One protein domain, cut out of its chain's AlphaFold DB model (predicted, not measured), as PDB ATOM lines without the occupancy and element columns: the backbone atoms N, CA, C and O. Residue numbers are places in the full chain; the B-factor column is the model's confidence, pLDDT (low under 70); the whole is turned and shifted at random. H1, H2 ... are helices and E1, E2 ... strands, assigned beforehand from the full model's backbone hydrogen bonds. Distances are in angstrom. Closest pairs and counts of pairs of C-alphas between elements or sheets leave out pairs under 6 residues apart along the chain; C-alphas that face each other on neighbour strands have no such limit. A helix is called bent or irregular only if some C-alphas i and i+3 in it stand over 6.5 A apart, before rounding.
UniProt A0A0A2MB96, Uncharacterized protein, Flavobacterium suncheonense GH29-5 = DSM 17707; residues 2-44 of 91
ATOM      1  N   THR A   2      49.112 -25.554 -14.197       52.62
ATOM      2  CA  THR A   2      47.812 -25.616 -14.867       52.62
ATOM      3  C   THR A   2      47.870 -24.646 -16.039       52.62
ATOM      4  O   THR A   2      48.205 -23.480 -15.847       52.62
ATOM      5  N   VAL A   3      47.660 -25.147 -17.251       60.25
ATOM      6  CA  VAL A   3      47.528 -24.296 -18.433       60.25
ATOM      7  C   VAL A   3      46.248 -23.486 -18.266       60.25
ATOM      8  O   VAL A   3      45.209 -24.057 -17.953       60.25
ATOM      9  N   ASP A   4      46.330 -22.178 -18.474       70.94
ATOM     10  CA  ASP A   4      45.157 -21.312 -18.520       70.94
ATOM     11  C   ASP A   4      44.635 -21.293 -19.964       70.94
ATOM     12  O   ASP A   4      45.158 -20.590 -20.837       70.94
ATOM     13  N   LEU A   5      43.703 -22.207 -20.241       76.62
ATOM     14  CA  LEU A   5      43.020 -22.346 -21.521       76.62
ATOM     15  C   LEU A   5      41.676 -21.625 -21.428       76.62
ATOM     16  O   LEU A   5      40.755 -22.095 -20.766       76.62
ATOM     17  N   ASP A   6      41.562 -20.505 -22.129       83.19
ATOM     18  CA  ASP A   6      40.326 -19.748 -22.237       83.19
ATOM     19  C   ASP A   6      39.663 -20.008 -23.595       83.19
ATOM     20  O   ASP A   6      40.288 -19.893 -24.653       83.19
ATOM     21  N   ILE A   7      38.385 -20.387 -23.578       82.88
ATOM     22  CA  ILE A   7      37.604 -20.680 -24.785       82.88
ATOM     23  C   ILE A   7      36.332 -19.847 -24.752       82.88
ATOM     24  O   ILE A   7      35.387 -20.131 -24.007       82.88
ATOM     25  N   THR A   8      36.284 -18.858 -25.636       87.31
ATOM     26  CA  THR A   8      35.084 -18.074 -25.901       87.31
ATOM     27  C   THR A   8      34.343 -18.678 -27.085       87.31
ATOM     28  O   THR A   8      34.898 -18.803 -28.177       87.31
ATOM     29  N   ILE A   9      33.081 -19.052 -26.867       87.69
ATOM     30  CA  ILE A   9      32.208 -19.609 -27.903       87.69
ATOM     31  C   ILE A   9      31.078 -18.622 -28.174       87.69
ATOM     32  O   ILE A   9      30.388 -18.217 -27.237       87.69
ATOM     33  N   LYS A  10      30.897 -18.234 -29.438       88.50
ATOM     34  CA  LYS A  10      29.808 -17.362 -29.896       88.50
ATOM     35  C   LYS A  10      28.885 -18.141 -30.816       88.50
ATOM     36  O   LYS A  10      29.358 -18.831 -31.709       88.50
ATOM     37  N   THR A  11      27.580 -18.034 -30.606       88.62
ATOM     38  CA  THR A  11      26.597 -18.573 -31.549       88.62
ATOM     39  C   THR A  11      26.530 -17.675 -32.785       88.62
ATOM     40  O   THR A  11      26.709 -16.460 -32.695       88.62
ATOM     41  N   ASP A  12      26.281 -18.266 -33.951       87.94
ATOM     42  CA  ASP A  12      26.145 -17.552 -35.228       87.94
ATOM     43  C   ASP A  12      24.881 -16.684 -35.315       87.94
ATOM     44  O   ASP A  12      24.819 -15.745 -36.113       87.94
ATOM     45  N   ARG A  13      23.887 -16.977 -34.476       88.06
ATOM     46  CA  ARG A  13      22.655 -16.208 -34.313       88.06
ATOM     47  C   ARG A  13      22.166 -16.234 -32.868       88.06
ATOM     48  O   ARG A  13      22.653 -17.003 -32.037       88.06
ATOM     49  N   GLU A  14      21.182 -15.390 -32.582       88.94
ATOM     50  CA  GLU A  14      20.408 -15.478 -31.347       88.94
ATOM     51  C   GLU A  14      19.591 -16.783 -31.338       88.94
ATOM     52  O   GLU A  14      19.055 -17.207 -32.371       88.94
ATOM     53  N   LEU A  15      19.554 -17.440 -30.180       87.38
ATOM     54  CA  LEU A  15      18.834 -18.693 -29.969       87.38
ATOM     55  C   LEU A  15      17.489 -18.405 -29.316       87.38
ATOM     56  O   LEU A  15      17.396 -17.556 -28.429       87.38
ATOM     57  N   THR A  16      16.452 -19.137 -29.715       89.81
ATOM     58  CA  THR A  16      15.203 -19.123 -28.948       89.81
ATOM     59  C   THR A  16      15.409 -19.824 -27.595       89.81
ATOM     60  O   THR A  16      16.320 -20.647 -27.463       89.81
ATOM     61  N   PRO A  17      14.555 -19.579 -26.582       89.44
ATOM     62  CA  PRO A  17      14.658 -20.277 -25.298       89.44
ATOM     63  C   PRO A  17      14.616 -21.810 -25.415       89.44
ATOM     64  O   PRO A  17      15.274 -22.507 -24.651       89.44
ATOM     65  N   GLU A  18      13.871 -22.337 -26.390       85.50
ATOM     66  CA  GLU A  18      13.750 -23.778 -26.657       85.50
ATOM     67  C   GLU A  18      15.037 -24.364 -27.255       85.50
ATOM     68  O   GLU A  18      15.436 -25.484 -26.943       85.50
ATOM     69  N   GLU A  19      15.712 -23.591 -28.107       86.19
ATOM     70  CA  GLU A  19      16.998 -23.951 -28.700       86.19
ATOM     71  C   GLU A  19      18.142 -23.844 -27.676       86.19
ATOM     72  O   GLU A  19      19.123 -24.590 -27.750       86.19
ATOM     73  N   GLN A  20      18.016 -22.937 -26.705       88.56
ATOM     74  CA  GLN A  20      19.096 -22.567 -25.799       88.56
ATOM     75  C   GLN A  20      19.610 -23.738 -24.953       88.56
ATOM     76  O   GLN A  20      20.810 -24.005 -24.980       88.56
ATOM     77  N   GLU A  21      18.735 -24.493 -24.282       88.69
ATOM     78  CA  GLU A  21      19.152 -25.643 -23.460       88.69
ATOM     79  C   GLU A  21      19.884 -26.703 -24.303       88.69
ATOM     80  O   GLU A  21      20.935 -27.228 -23.920       88.69
ATOM     81  N   TYR A  22      19.361 -26.976 -25.500       87.88
ATOM     82  CA  TYR A  22      19.939 -27.953 -26.412       87.88
ATOM     83  C   TYR A  22      21.336 -27.540 -26.891       87.88
ATOM     84  O   TYR A  22      22.263 -28.355 -26.914       87.88
ATOM     85  N   HIS A  23      21.518 -26.281 -27.284       88.25
ATOM     86  CA  HIS A  23      22.805 -25.803 -27.781       88.25
ATOM     87  C   HIS A  23      23.822 -25.585 -26.656       88.25
ATOM     88  O   HIS A  23      24.997 -25.904 -26.844       88.25
ATOM     89  N   GLU A  24      23.393 -25.139 -25.472       89.75
ATOM     90  CA  GLU A  24      24.253 -25.050 -24.287       89.75
ATOM     91  C   GLU A  24      24.802 -26.422 -23.884       89.75
ATOM     92  O   GLU A  24      25.986 -26.536 -23.552       89.75
ATOM     93  N   PHE A  25      23.999 -27.485 -23.998       90.19
ATOM     94  CA  PHE A  25      24.485 -28.851 -23.814       90.19
ATOM     95  C   PHE A  25      25.657 -29.174 -24.757       90.19
ATOM     96  O   PHE A  25      26.710 -29.626 -24.300       90.19
ATOM     97  N   TRP A  26      25.529 -28.895 -26.059       88.56
ATOM     98  CA  TRP A  26      26.599 -29.153 -27.034       88.56
ATOM     99  C   TRP A  26      27.841 -28.293 -26.814       88.56
ATOM    100  O   TRP A  26      28.960 -28.798 -26.924       88.56
ATOM    101  N   ILE A  27      27.655 -27.018 -26.478       90.25
ATOM    102  CA  ILE A  27      28.737 -26.085 -26.148       90.25
ATOM    103  C   ILE A  27      29.522 -26.595 -24.932       90.25
ATOM    104  O   ILE A  27      30.753 -26.637 -24.965       90.25
ATOM    105  N   ASN A  28      28.832 -27.041 -23.881       90.00
ATOM    106  CA  ASN A  28      29.470 -27.575 -22.678       90.00
ATOM    107  C   ASN A  28      30.186 -28.907 -22.945       90.00
ATOM    108  O   ASN A  28      31.312 -29.100 -22.486       90.00
ATOM    109  N   GLN A  29      29.583 -29.799 -23.740       90.31
ATOM    110  CA  GLN A  29      30.222 -31.045 -24.181       90.31
ATOM    111  C   GLN A  29      31.501 -30.780 -24.981       90.31
ATOM    112  O   GLN A  29      32.516 -31.440 -24.767       90.31
ATOM    113  N   PHE A  30      31.465 -29.807 -25.894       91.12
ATOM    114  CA  PHE A  30      32.641 -29.407 -26.655       91.12
ATOM    115  C   PHE A  30      33.747 -28.883 -25.734       91.12
ATOM    116  O   PHE A  30      34.871 -29.362 -25.835       91.12
ATOM    117  N   LYS A  31      33.439 -27.963 -24.807       88.62
ATOM    118  CA  LYS A  31      34.431 -27.411 -23.866       88.62
ATOM    119  C   LYS A  31      35.125 -28.508 -23.055       88.62
ATOM    120  O   LYS A  31      36.350 -28.526 -22.999       88.62
ATOM    121  N   GLY A  32      34.353 -29.440 -22.489       87.88
ATOM    122  CA  GLY A  32      34.900 -30.554 -21.708       87.88
ATOM    123  C   GLY A  32      35.821 -31.454 -22.532       87.88
ATOM    124  O   GLY A  32      36.956 -31.710 -22.143       87.88
ATOM    125  N   HIS A  33      35.376 -31.883 -23.716       90.19
ATOM    126  CA  HIS A  33      36.209 -32.736 -24.565       90.19
ATOM    127  C   HIS A  33      37.406 -32.003 -25.173       90.19
ATOM    128  O   HIS A  33      38.431 -32.638 -25.404       90.19
ATOM    129  N   PHE A  34      37.301 -30.702 -25.442       88.50
ATOM    130  CA  PHE A  34      38.418 -29.912 -25.950       88.50
ATOM    131  C   PHE A  34      39.530 -29.800 -24.906       88.50
ATOM    132  O   PHE A  34      40.692 -29.989 -25.256       88.50
ATOM    133  N   ASP A  35      39.192 -29.557 -23.637       84.88
ATOM    134  CA  ASP A  35      40.175 -29.510 -22.549       84.88
ATOM    135  C   ASP A  35      40.878 -30.868 -22.367       84.88
ATOM    136  O   ASP A  35      42.107 -30.961 -22.390       84.88
ATOM    137  N   GLU A  36      40.110 -31.963 -22.329       86.50
ATOM    138  CA  GLU A  36      40.679 -33.314 -22.265       86.50
ATOM    139  C   GLU A  36      41.574 -33.648 -23.466       86.50
ATOM    140  O   GLU A  36      42.652 -34.234 -23.312       86.50
ATOM    141  N   TRP A  37      41.120 -33.310 -24.675       88.12
ATOM    142  CA  TRP A  37      41.875 -33.509 -25.909       88.12
ATOM    143  C   TRP A  37      43.185 -32.716 -25.880       88.12
ATOM    144  O   TRP A  37      44.252 -33.245 -26.208       88.12
ATOM    145  N   PHE A  38      43.121 -31.466 -25.422       84.62
ATOM    146  CA  PHE A  38      44.261 -30.568 -25.347       84.62
ATOM    147  C   PHE A  38      45.334 -31.092 -24.382       84.62
ATOM    148  O   PHE A  38      46.515 -31.149 -24.739       84.62
ATOM    149  N   LEU A  39      44.923 -31.570 -23.203       82.12
ATOM    150  CA  LEU A  39      45.813 -32.205 -22.228       82.12
ATOM    151  C   LEU A  39      46.485 -33.467 -22.795       82.12
ATOM    152  O   LEU A  39      47.694 -33.650 -22.630       82.12
ATOM    153  N   LYS A  40      45.735 -34.318 -23.510       84.44
ATOM    154  CA  LYS A  40      46.258 -35.554 -24.128       84.44
ATOM    155  C   LYS A  40      47.256 -35.289 -25.249       84.44
ATOM    156  O   LYS A  40      48.196 -36.062 -25.422       84.44
ATOM    157  N   CYS A  41      47.092 -34.193 -25.988       79.56
ATOM    158  CA  CYS A  41      48.018 -33.836 -27.056       79.56
ATOM    159  C   CYS A  41      49.433 -33.518 -26.541       79.56
ATOM    160  O   CYS A  41      50.377 -33.519 -27.335       79.56
ATOM    161  N   GLY A  42      49.609 -33.236 -25.244       74.31
ATOM    162  CA  GLY A  42      50.924 -32.962 -24.661       74.31
ATOM    163  C   GLY A  42      51.605 -31.746 -25.295       74.31
ATOM    164  O   GLY A  42      52.823 -31.737 -25.472       74.31
ATOM    165  N   ILE A  43      50.821 -30.748 -25.715       72.44
ATOM    166  CA  ILE A  43      51.348 -29.517 -26.302       72.44
ATOM    167  C   ILE A  43      51.943 -28.689 -25.155       72.44
ATOM    168  O   ILE A  43      51.207 -28.316 -24.243       72.44
ATOM    169  N   PRO A  44      53.258 -28.409 -25.152       67.38
ATOM    170  CA  PRO A  44      53.874 -27.634 -24.088       67.38
ATOM    171  C   PRO A  44      53.446 -26.175 -24.220       67.38
ATOM    172  O   PRO A  44      53.879 -25.466 -25.127       67.38
TER     173      PRO A  44
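AT A GLANCE: This is residues 2 to 44 of the 91 residues of an uncharacterized protein of Flavobacterium suncheonense GH29-5 = DSM 17707 (UniProt A0A0A2MB96). A strand, E1, and a longer helix, H1, run lengthwise side by side in opposite ways, joined at one end where the printed part folds back on itself. Few C-alphas come close across the loose U they make, and residues 16 to 22, of which 17 to 22 belong to H1, stick out at the turning end. The printed part has 43 residues, with one named strand followed by one named helix, and its class is mixed, helices and strands. The whole is loose, with a radius of gyration of the C-alphas of 13.2 A, and its outline is a rod spanning 40 by 15 by 14 A.

IN THESE COORDINATES: E1 is residues 5 to 11, 19.6 A from first to last C-alpha, beginning at C-alpha 5 at (43.020, -22.346, -21.521). H1 is residues 17 to 40, 35.1 A long, from C-alpha 17 at (14.658, -20.277, -25.298) to C-alpha 40 at (46.258, -35.554, -24.128). H1 is irregular, but only just: C-alphas 18 and 21 are 6.55 A apart.

HOW THE PARTS SIT: E1 pairs with no named strand. E1 and H1 have 3 pairs of C-alphas within 8 A, the closest being those of Ile 7 and Lys 31, 7.5 A apart. Their centres are 10.2 A apart. A tight link of 5 residues joins E1 to H1. In H1, 18 of 20 O i to N i+4 pairs are within hydrogen-bond range.

THE WHOLE: The two C-alphas farthest apart are those of Glu 18 and Pro 44, at 40.4 A, while the first and last printed C-alphas, of Thr 2 and Pro 44, are 11.2 A apart. The printed part has no cut. Its mean pLDDT is 84.3, and the model's confidence is under 70 at residues 2 to 3 and residue 44.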